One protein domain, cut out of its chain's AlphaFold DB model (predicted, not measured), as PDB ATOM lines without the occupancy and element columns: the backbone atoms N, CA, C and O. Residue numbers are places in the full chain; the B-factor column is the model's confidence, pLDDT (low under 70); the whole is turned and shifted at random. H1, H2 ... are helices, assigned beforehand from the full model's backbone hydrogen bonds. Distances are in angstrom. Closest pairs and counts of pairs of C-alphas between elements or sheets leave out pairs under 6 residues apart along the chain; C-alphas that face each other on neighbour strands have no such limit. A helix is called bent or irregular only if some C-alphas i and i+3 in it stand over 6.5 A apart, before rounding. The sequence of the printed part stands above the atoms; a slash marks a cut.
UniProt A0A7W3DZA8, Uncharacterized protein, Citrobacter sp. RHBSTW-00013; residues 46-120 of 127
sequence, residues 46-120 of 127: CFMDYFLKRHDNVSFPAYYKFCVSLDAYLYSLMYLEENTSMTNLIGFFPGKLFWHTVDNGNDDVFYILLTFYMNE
ATOM      1  N   CYS A  46     101.684 156.903 154.429       95.81
ATOM      2  CA  CYS A  46     100.942 155.744 154.929       95.81
ATOM      3  C   CYS A  46     101.823 154.798 155.771       95.81
ATOM      4  O   CYS A  46     101.360 154.244 156.773       95.81
ATOM      5  N   PHE A  47     103.096 154.620 155.405       95.94
ATOM      6  CA  PHE A  47     104.050 153.856 156.217       95.94
ATOM      7  C   PHE A  47     104.345 154.564 157.541       95.94
ATOM      8  O   PHE A  47     104.354 153.919 158.589       95.94
ATOM      9  N   MET A  48     104.529 155.886 157.525       96.38
ATOM     10  CA  MET A  48     104.770 156.665 158.743       96.38
ATOM     11  C   MET A  48     103.575 156.638 159.697       96.38
ATOM     12  O   MET A  48     103.774 156.412 160.890       96.38
ATOM     13  N   ASP A  49     102.342 156.750 159.196       95.06
ATOM     14  CA  ASP A  49     101.135 156.570 160.015       95.06
ATOM     15  C   ASP A  49     101.080 155.179 160.648       95.06
ATOM     16  O   ASP A  49     100.710 155.029 161.814       95.06
ATOM     17  N   TYR A  50     101.451 154.140 159.895       94.75
ATOM     18  CA  TYR A  50     101.510 152.777 160.413       94.75
ATOM     19  C   TYR A  50     102.480 152.644 161.594       94.75
ATOM     20  O   TYR A  50     102.117 152.023 162.601       94.75
ATOM     21  N   PHE A  51     103.671 153.239 161.488       93.19
ATOM     22  CA  PHE A  51     104.659 153.227 162.562       93.19
ATOM     23  C   PHE A  51     104.219 154.076 163.753       93.19
ATOM     24  O   PHE A  51     104.253 153.597 164.884       93.19
ATOM     25  N   LEU A  52     103.765 155.307 163.515       90.88
ATOM     26  CA  LEU A  52     103.435 156.264 164.574       90.88
ATOM     27  C   LEU A  52     102.138 155.933 165.320       90.88
ATOM     28  O   LEU A  52     101.934 156.399 166.435       90.88
ATOM     29  N   LYS A  53     101.278 155.076 164.757       89.56
ATOM     30  CA  LYS A  53     100.160 154.464 165.497       89.56
ATOM     31  C   LYS A  53     100.613 153.419 166.522       89.56
ATOM     32  O   LYS A  53      99.818 153.030 167.370       89.56
ATOM     33  N   ARG A  54     101.847 152.915 166.415       85.19
ATOM     34  CA  ARG A  54     102.394 151.823 167.243       85.19
ATOM     35  C   ARG A  54     103.567 152.257 168.119       85.19
ATOM     36  O   ARG A  54     103.869 151.578 169.096       85.19
ATOM     37  N   HIS A  55     104.225 153.353 167.758       85.12
ATOM     38  CA  HIS A  55     105.449 153.837 168.381       85.12
ATOM     39  C   HIS A  55     105.435 155.366 168.458       85.12
ATOM     40  O   HIS A  55     104.907 156.025 167.567       85.12
ATOM     41  N   ASP A  56     106.070 155.936 169.481       79.69
ATOM     42  CA  ASP A  56     106.129 157.396 169.661       79.69
ATOM     43  C   ASP A  56     107.028 158.094 168.625       79.69
ATOM     44  O   ASP A  56     106.878 159.285 168.348       79.69
ATOM     45  N   ASN A  57     107.972 157.356 168.037       82.50
ATOM     46  CA  ASN A  57     108.885 157.840 167.012       82.50
ATOM     47  C   ASN A  57     109.204 156.754 165.973       82.50
ATOM     48  O   ASN A  57     108.955 155.565 166.175       82.50
ATOM     49  N   VAL A  58     109.770 157.180 164.842       90.62
ATOM     50  CA  VAL A  58     110.248 156.293 163.772       90.62
ATOM     51  C   VAL A  58     111.707 156.612 163.503       90.62
ATOM     52  O   VAL A  58     112.067 157.775 163.336       90.62
ATOM     53  N   SER A  59     112.545 155.582 163.455       93.50
ATOM     54  CA  SER A  59     113.954 155.700 163.082       93.50
ATOM     55  C   SER A  59     114.195 155.107 161.696       93.50
ATOM     56  O   SER A  59     113.506 154.165 161.290       93.50
ATOM     57  N   PHE A  60     115.207 155.616 160.987       95.12
ATOM     58  CA  PHE A  60     115.588 155.073 159.683       95.12
ATOM     59  C   PHE A  60     115.881 153.560 159.727       95.12
ATOM     60  O   PHE A  60     115.333 152.847 158.893       95.12
ATOM     61  N   PRO A  61     116.620 153.004 160.714       95.25
ATOM     62  CA  PRO A  61     116.850 151.559 160.773       95.25
ATOM     63  C   PRO A  61     115.570 150.722 160.904       95.25
ATOM     64  O   PRO A  61     115.509 149.609 160.378       95.25
ATOM     65  N   ALA A  62     114.549 151.224 161.607       93.75
ATOM     66  CA  ALA A  62     113.266 150.535 161.731       93.75
ATOM     67  C   ALA A  62     112.484 150.569 160.408       93.75
ATOM     68  O   ALA A  62     112.000 149.531 159.956       93.75
ATOM     69  N   TYR A  63     112.427 151.741 159.767       95.81
ATOM     70  CA  TYR A  63     111.849 151.913 158.433       95.81
ATOM     71  C   TYR A  63     112.542 151.017 157.395       95.81
ATOM     72  O   TYR A  63     111.881 150.245 156.707       95.81
ATOM     73  N   TYR A  64     113.874 151.040 157.354       95.69
ATOM     74  CA  TYR A  64     114.691 150.235 156.451       95.69
ATOM     75  C   TYR A  64     114.371 148.741 156.584       95.69
ATOM     76  O   TYR A  64     114.051 148.078 155.599       95.69
ATOM     77  N   LYS A  65     114.387 148.208 157.815       95.00
ATOM     78  CA  LYS A  65     114.089 146.787 158.068       95.00
ATOM     79  C   LYS A  65     112.681 146.402 157.628       95.00
ATOM     80  O   LYS A  65     112.494 145.308 157.099       95.00
ATOM     81  N   PHE A  66     111.704 147.276 157.844       95.69
ATOM     82  CA  PHE A  66     110.338 147.051 157.383       95.69
ATOM     83  C   PHE A  66     110.264 146.986 155.857       95.69
ATOM     84  O   PHE A  66     109.693 146.032 155.336       95.69
ATOM     85  N   CYS A  67     110.869 147.941 155.146       96.00
ATOM     86  CA  CYS A  67     110.856 147.968 153.684       96.00
ATOM     87  C   CYS A  67     111.542 146.742 153.078       96.00
ATOM     88  O   CYS A  67     110.954 146.104 152.212       96.00
ATOM     89  N   VAL A  68     112.714 146.349 153.589       95.44
ATOM     90  CA  VAL A  68     113.405 145.121 153.153       95.44
ATOM     91  C   VAL A  68     112.549 143.876 153.409       95.44
ATOM     92  O   VAL A  68     112.479 142.980 152.573       95.44
ATOM     93  N   SER A  69     111.859 143.817 154.552       96.81
ATOM     94  CA  SER A  69     110.983 142.683 154.876       96.81
ATOM     95  C   SER A  69     109.744 142.639 153.980       96.81
ATOM     96  O   SER A  69     109.318 141.558 153.578       96.81
ATOM     97  N   LEU A  70     109.162 143.802 153.674       96.62
ATOM     98  CA  LEU A  70     108.040 143.923 152.751       96.62
ATOM     99  C   LEU A  70     108.466 143.479 151.350       96.62
ATOM    100  O   LEU A  70     107.787 142.648 150.761       96.62
ATOM    101  N   ASP A  71     109.598 143.976 150.854       95.75
ATOM    102  CA  ASP A  71     110.132 143.634 149.536       95.75
ATOM    103  C   ASP A  71     110.337 142.121 149.379       95.75
ATOM    104  O   ASP A  71     109.769 141.490 148.486       95.75
ATOM    105  N   ALA A  72     111.039 141.503 150.336       95.69
ATOM    106  CA  ALA A  72     111.257 140.059 150.358       95.69
ATOM    107  C   ALA A  72     109.939 139.266 150.384       95.69
ATOM    108  O   ALA A  72     109.807 138.242 149.708       95.69
ATOM    109  N   TYR A  73     108.943 139.741 151.140       95.88
ATOM    110  CA  TYR A  73     107.636 139.098 151.193       95.88
ATOM    111  C   TYR A  73     106.891 139.199 149.858       95.88
ATOM    112  O   TYR A  73     106.365 138.193 149.382       95.88
ATOM    113  N   LEU A  74     106.896 140.365 149.209       94.62
ATOM    114  CA  LEU A  74     106.269 140.557 147.898       94.62
ATOM    115  C   LEU A  74     106.890 139.646 146.844       94.62
ATOM    116  O   LEU A  74     106.156 138.965 146.128       94.62
ATOM    117  N   TYR A  75     108.221 139.566 146.801       93.75
ATOM    118  CA  TYR A  75     108.910 138.638 145.912       93.75
ATOM    119  C   TYR A  75     108.511 137.189 146.192       93.75
ATOM    120  O   TYR A  75     108.214 136.455 145.253       93.75
ATOM    121  N   SER A  76     108.427 136.780 147.463       94.06
ATOM    122  CA  SER A  76     108.006 135.417 147.810       94.06
ATOM    123  C   SER A  76     106.604 135.077 147.291       94.06
ATOM    124  O   SER A  76     106.395 133.978 146.790       94.06
ATOM    125  N   LEU A  77     105.663 136.026 147.331       92.81
ATOM    126  CA  LEU A  77     104.314 135.836 146.796       92.81
ATOM    127  C   LEU A  77     104.312 135.773 145.266       92.81
ATOM    128  O   LEU A  77     103.645 134.919 144.688       92.81
ATOM    129  N   MET A  78     105.099 136.626 144.610       91.69
ATOM    130  CA  MET A  78     105.252 136.611 143.150       91.69
ATOM    131  C   MET A  78     105.877 135.308 142.633       91.69
ATOM    132  O   MET A  78     105.600 134.908 141.508       91.69
ATOM    133  N   TYR A  79     106.698 134.627 143.438       89.44
ATOM    134  CA  TYR A  79     107.214 133.297 143.098       89.44
ATOM    135  C   TYR A  79     106.158 132.189 143.189       89.44
ATOM    136  O   TYR A  79     106.299 131.167 142.520       89.44
ATOM    137  N   LEU A  80     105.133 132.358 144.027       88.50
ATOM    138  CA  LEU A  80     104.087 131.355 144.240       88.50
ATOM    139  C   LEU A  80     102.952 131.460 143.215       88.50
ATOM    140  O   LEU A  80     102.324 130.451 142.902       88.50
ATOM    141  N   GLU A  81     102.688 132.659 142.697       83.38
ATOM    142  CA  GLU A  81     101.610 132.921 141.745       83.38
ATOM    143  C   GLU A  81     102.155 133.453 140.415       83.38
ATOM    144  O   GLU A  81     102.636 134.585 140.320       83.38
ATOM    145  N   GLU A  82     102.037 132.647 139.357       76.38
ATOM    146  CA  GLU A  82     102.408 133.072 138.006       76.38
ATOM    147  C   GLU A  82     101.598 134.307 137.573       76.38
ATOM    148  O   GLU A  82     100.374 134.350 137.696       76.38
ATOM    149  N   ASN A  83     102.286 135.301 137.000       79.56
ATOM    150  CA  ASN A  83     101.728 136.574 136.514       79.56
ATOM    151  C   ASN A  83     101.203 137.549 137.591       79.56
ATOM    152  O   ASN A  83     100.504 138.512 137.257       79.56
ATOM    153  N   THR A  84     101.576 137.374 138.862       88.44
ATOM    154  CA  THR A  84     101.341 138.379 139.911       88.44
ATOM    155  C   THR A  84     102.440 139.456 139.905       88.44
ATOM    156  O   THR A  84     103.620 139.170 139.720       88.44
ATOM    157  N   SER A  85     102.058 140.725 140.099       91.75
ATOM    158  CA  SER A  85     102.975 141.873 140.196       91.75
ATOM    159  C   SER A  85     102.895 142.533 141.577       91.75
ATOM    160  O   SER A  85     101.875 142.412 142.257       91.75
ATOM    161  N   MET A  86     103.916 143.299 141.978       92.12
ATOM    162  CA  MET A  86     103.870 144.079 143.228       92.12
ATOM    163  C   MET A  86     102.648 145.006 143.276       92.12
ATOM    164  O   MET A  86     101.914 145.012 144.261       92.12
ATOM    165  N   THR A  87     102.350 145.714 142.184       92.75
ATOM    166  CA  THR A  87     101.169 146.587 142.099       92.75
ATOM    167  C   THR A  87      99.865 145.809 142.289       92.75
ATOM    168  O   THR A  87      98.935 146.321 142.911       92.75
ATOM    169  N   ASN A  88      99.792 144.557 141.829       92.50
ATOM    170  CA  ASN A  88      98.625 143.701 142.063       92.50
ATOM    171  C   ASN A  88      98.487 143.306 143.544       92.50
ATOM    172  O   ASN A  88      97.368 143.100 144.005       92.50
ATOM    173  N   LEU A  89      99.600 143.210 144.277       93.50
ATOM    174  CA  LEU A  89      99.638 142.791 145.681       93.50
ATOM    175  C   LEU A  89      99.359 143.935 146.661       93.50
ATOM    176  O   LEU A  89      98.684 143.712 147.667       93.50
ATOM    177  N   ILE A  90      99.860 145.145 146.389       94.50
ATOM    178  CA  ILE A  90      99.814 146.271 147.344       94.50
ATOM    179  C   ILE A  90      99.267 147.584 146.777       94.50
ATOM    180  O   ILE A  90      99.176 148.571 147.502       94.50
ATOM    181  N   GLY A  91      98.915 147.621 145.493       91.88
ATOM    182  CA  GLY A  91      98.334 148.799 144.845       91.88
ATOM    183  C   GLY A  91      99.344 149.808 144.295       91.88
ATOM    184  O   GLY A  91      98.928 150.788 143.684       91.88
ATOM    185  N   PHE A  92     100.652 149.574 144.450       92.44
ATOM    186  CA  PHE A  92     101.699 150.407 143.852       92.44
ATOM    187  C   PHE A  92     103.003 149.649 143.618       92.44
ATOM    188  O   PHE A  92     103.191 148.540 144.118       92.44
ATOM    189  N   PHE A  93     103.907 150.275 142.865       92.06
ATOM    190  CA  PHE A  93     105.259 149.781 142.651       92.06
ATOM    191  C   PHE A  93     106.239 150.510 143.590       92.06
ATOM    192  O   PHE A  93     106.470 151.705 143.403       92.06
ATOM    193  N   PRO A  94     106.825 149.834 144.598       92.19
ATOM    194  CA  PRO A  94     107.635 150.492 145.623       92.19
ATOM    195  C   PRO A  94     109.041 150.884 145.159       92.19
ATOM    196  O   PRO A  94     109.709 151.644 145.858       92.19
ATOM    197  N   GLY A  95     109.483 150.411 143.988       91.50
ATOM    198  CA  GLY A  95     110.874 150.523 143.548       91.50
ATOM    199  C   GLY A  95     111.429 151.946 143.568       91.50
ATOM    200  O   GLY A  95     112.559 152.141 143.992       91.50
ATOM    201  N   LYS A  96     110.641 152.966 143.204       90.38
ATOM    202  CA  LYS A  96     111.120 154.356 143.245       90.38
ATOM    203  C   LYS A  96     111.307 154.870 144.676       90.38
ATOM    204  O   LYS A  96     112.339 155.460 144.989       90.38
ATOM    205  N   LEU A  97     110.343 154.611 145.560       92.38
ATOM    206  CA  LEU A  97     110.447 154.968 146.977       92.38
ATOM    207  C   LEU A  97     111.641 154.259 147.635       92.38
ATOM    208  O   LEU A  97     112.405 154.882 148.375       92.38
ATOM    209  N   PHE A  98     111.809 152.968 147.349       94.12
ATOM    210  CA  PHE A  98     112.883 152.155 147.915       94.12
ATOM    211  C   PHE A  98     114.240 152.572 147.369       94.12
ATOM    212  O   PHE A  98     115.152 152.765 148.164       94.12
ATOM    213  N   TRP A  99     114.350 152.869 146.076       91.31
ATOM    214  CA  TRP A  99     115.591 153.361 145.492       91.31
ATOM    215  C   TRP A  99     116.101 154.624 146.195       91.31
ATOM    216  O   TRP A  99     117.264 154.706 146.591       91.31
ATOM    217  N   HIS A 100     115.221 155.598 146.435       88.94
ATOM    218  CA  HIS A 100     115.602 156.859 147.077       88.94
ATOM    219  C   HIS A 100     115.917 156.747 148.574       88.94
ATOM    220  O   HIS A 100     116.595 157.625 149.101       88.94
ATOM    221  N   THR A 101     115.435 155.710 149.263       90.19
ATOM    222  CA  THR A 101     115.549 155.604 150.729       90.19
ATOM    223  C   THR A 101     116.339 154.377 151.180       90.19
ATOM    224  O   THR A 101     117.316 154.498 151.911       90.19
ATOM    225  N   VAL A 102     115.929 153.191 150.741       91.88
ATOM    226  CA  VAL A 102     116.426 151.888 151.192       91.88
ATOM    227  C   VAL A 102     117.650 151.460 150.391       91.88
ATOM    228  O   VAL A 102     118.699 151.236 150.985       91.88
ATOM    229  N   ASP A 103     117.559 151.389 149.063       88.69
ATOM    230  CA  ASP A 103     118.605 150.764 148.235       88.69
ATOM    231  C   ASP A 103     119.911 151.559 148.272       88.69
ATOM    232  O   ASP A 103     121.000 150.991 148.332       88.69
ATOM    233  N   ASN A 104     119.796 152.888 148.307       82.81
ATOM    234  CA  ASN A 104     120.936 153.787 148.480       82.81
ATOM    235  C   ASN A 104     121.349 153.964 149.953       82.81
ATOM    236  O   ASN A 104     122.327 154.658 150.220       82.81
ATOM    237  N   GLY A 105     120.608 153.387 150.908       81.06
ATOM    238  CA  GLY A 105     120.853 153.550 152.344       81.06
ATOM    239  C   GLY A 105     120.835 155.011 152.798       81.06
ATOM    240  O   GLY A 105     121.620 155.388 153.662       81.06
ATOM    241  N   ASN A 106     119.993 155.838 152.176       85.31
ATOM    242  CA  ASN A 106     120.041 157.290 152.291       85.31
ATOM    243  C   ASN A 106     119.134 157.775 153.433       85.31
ATOM    244  O   ASN A 106     117.936 158.023 153.249       85.31
ATOM    245  N   ASP A 107     119.710 157.879 154.628       91.88
ATOM    246  CA  ASP A 107     119.018 158.354 155.824       91.88
ATOM    247  C   ASP A 107     118.670 159.848 155.745       91.88
ATOM    248  O   ASP A 107     117.596 160.235 156.206       91.88
ATOM    249  N   ASP A 108     119.488 160.667 155.079       91.38
ATOM    250  CA  ASP A 108     119.180 162.077 154.805       91.38
ATOM    251  C   ASP A 108     117.849 162.235 154.053       91.38
ATOM    252  O   ASP A 108     116.975 163.007 154.465       91.38
ATOM    253  N   VAL A 109     117.646 161.467 152.977       90.69
ATOM    254  CA  VAL A 109     116.382 161.479 152.223       90.69
ATOM    255  C   VAL A 109     115.230 161.010 153.103       90.69
ATOM    256  O   VAL A 109     114.172 161.641 153.100       90.69
ATOM    257  N   PHE A 110     115.422 159.962 153.908       94.44
ATOM    258  CA  PHE A 110     114.407 159.546 154.875       94.44
ATOM    259  C   PHE A 110     114.019 160.686 155.831       94.44
ATOM    260  O   PHE A 110     112.828 160.919 156.037       94.44
ATOM    261  N   TYR A 111     114.979 161.436 156.380       93.44
ATOM    262  CA  TYR A 111     114.689 162.548 157.289       93.44
ATOM    263  C   TYR A 111     114.005 163.730 156.595       93.44
ATOM    264  O   TYR A 111     113.131 164.366 157.195       93.44
ATOM    265  N   ILE A 112     114.335 164.005 155.331       92.12
ATOM    266  CA  ILE A 112     113.624 164.995 154.509       92.12
ATOM    267  C   ILE A 112     112.157 164.578 154.338       92.12
ATOM    268  O   ILE A 112     111.252 165.376 154.596       92.12
ATOM    269  N   LEU A 113     111.909 163.319 153.968       93.25
ATOM    270  CA  LEU A 113     110.558 162.780 153.794       93.25
ATOM    271  C   LEU A 113     109.777 162.745 155.112       93.25
ATOM    272  O   LEU A 113     108.605 163.117 155.147       93.25
ATOM    273  N   LEU A 114     110.421 162.367 156.217       94.19
ATOM    274  CA  LEU A 114     109.818 162.388 157.548       94.19
ATOM    275  C   LEU A 114     109.442 163.816 157.967       94.19
ATOM    276  O   LEU A 114     108.354 164.045 158.494       94.19
ATOM    277  N   THR A 115     110.307 164.794 157.690       92.31
ATOM    278  CA  THR A 115     110.024 166.215 157.941       92.31
ATOM    279  C   THR A 115     108.842 166.701 157.108       92.31
ATOM    280  O   THR A 115     107.989 167.435 157.612       92.31
ATOM    281  N   PHE A 116     108.762 166.281 155.845       92.62
ATOM    282  CA  PHE A 116     107.620 166.573 154.986       92.62
ATOM    283  C   PHE A 116     106.331 165.970 155.558       92.62
ATOM    284  O   PHE A 116     105.366 166.699 155.771       92.62
ATOM    285  N   TYR A 117     106.336 164.681 155.910       93.62
ATOM    286  CA  TYR A 117     105.209 163.996 156.549       93.62
ATOM    287  C   TYR A 117     104.715 164.738 157.802       93.62
ATOM    288  O   TYR A 117     103.525 165.032 157.928       93.62
ATOM    289  N   MET A 118     105.627 165.106 158.709       91.31
ATOM    290  CA  MET A 118     105.277 165.802 159.952       91.31
ATOM    291  C   MET A 118     104.636 167.171 159.700       91.31
ATOM    292  O   MET A 118     103.833 167.627 160.512       91.31
ATOM    293  N   ASN A 119     104.984 167.839 158.599       89.81
ATOM    294  CA  ASN A 119     104.499 169.179 158.285       89.81
ATOM    295  C   ASN A 119     103.248 169.200 157.405       89.81
ATOM    296  O   ASN A 119     102.401 170.062 157.609       89.81
ATOM    297  N   GLU A 120     103.131 168.288 156.445       88.44
ATOM    298  CA  GLU A 120     102.095 168.342 155.407       88.44
ATOM    299  C   GLU A 120     101.005 167.287 155.590       88.44
ATOM    300  O   GLU A 120      99.872 167.511 155.171       88.44
TER     301      GLU A 120
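AT A GLANCE: This is residues 46 to 120 of the 127 residues of an uncharacterized protein of Citrobacter sp. RHBSTW-00013 (UniProt A0A7W3DZA8). One long helix, H2, makes the long axis of this model, and after it the chain folds back along it through the short helices H3 and H4. H5 starts at the first end of H2 and runs off about perpendicular to it, while H1 lies near both H2 and H5; the helices make no neat parallel bundle. The printed part has 75 residues with five named helices, H1 to H5 in that order along the chain, and no named strand, and its class is all helix. It is elongated, with spans of 41 by 26 by 21 A, and only just compact, close to loose, with a radius of gyration of the C-alphas of 13.5 A.

HOW THE PARTS SIT: Start at residues 46 to 52, which are H1, and go on to residues 60 to 80, which are H2, the hub. H1 and H2 are near each other, with 7 pairs of C-alphas within 10 A. H3, residues 86 to 90, touches residues 74 to 78 of H2 alone; the closest C-alphas, those of Leu 74 and Met 86, are 6.3 A apart. H4, residues 95 to 103, touches residues 64 to 68 of H2 alone, with the C-alphas of Tyr 64 and Val 102 closest at 5.8 A, at a steep tilt of 48 degrees, opposite ways. H5, residues 107 to 120, and H2 only just touch, with 3 pairs of C-alphas within 8 A; the closest are Phe 60 and Asp 107 at 6.1 A, and the lines are about perpendicular at 84 degrees. H4 and H5 touch only at the corner by their link, the C-alphas of Thr 101 and Phe 110 being closest at 5.8 A. H1 and H5 are close but not clearly touching, with the C-alphas of Met 48 and Tyr 117 closest at 7.7 A. H1 is apart from H3 and H4, and H3 from H5. In H1, H2, H3 and H5 every O i to N i+4 pair is within hydrogen-bond range; in H4 it is 4 of 5.

IN THESE COORDINATES: Find C-alpha 46 at (100.942, 155.744, 154.929), where H1 begins. From C-alpha 60 at (115.588, 155.073, 159.683), H2 runs 30.6 A to C-alpha 80. H3 spans 6.2 A and H4 9.0 A; H4 is only just irregular, with C-alphas 100 and 103 6.9 A apart. H5 runs 19.7 A to C-alpha 120 at (102.095, 168.342, 155.407).

THE WHOLE: The two C-alphas farthest apart, those of Glu 82 and Asn 119, are 41.5 A from each other. The printed part has no cut and no long link. Its mean pLDDT is 91.5, and no printed residue is under 70.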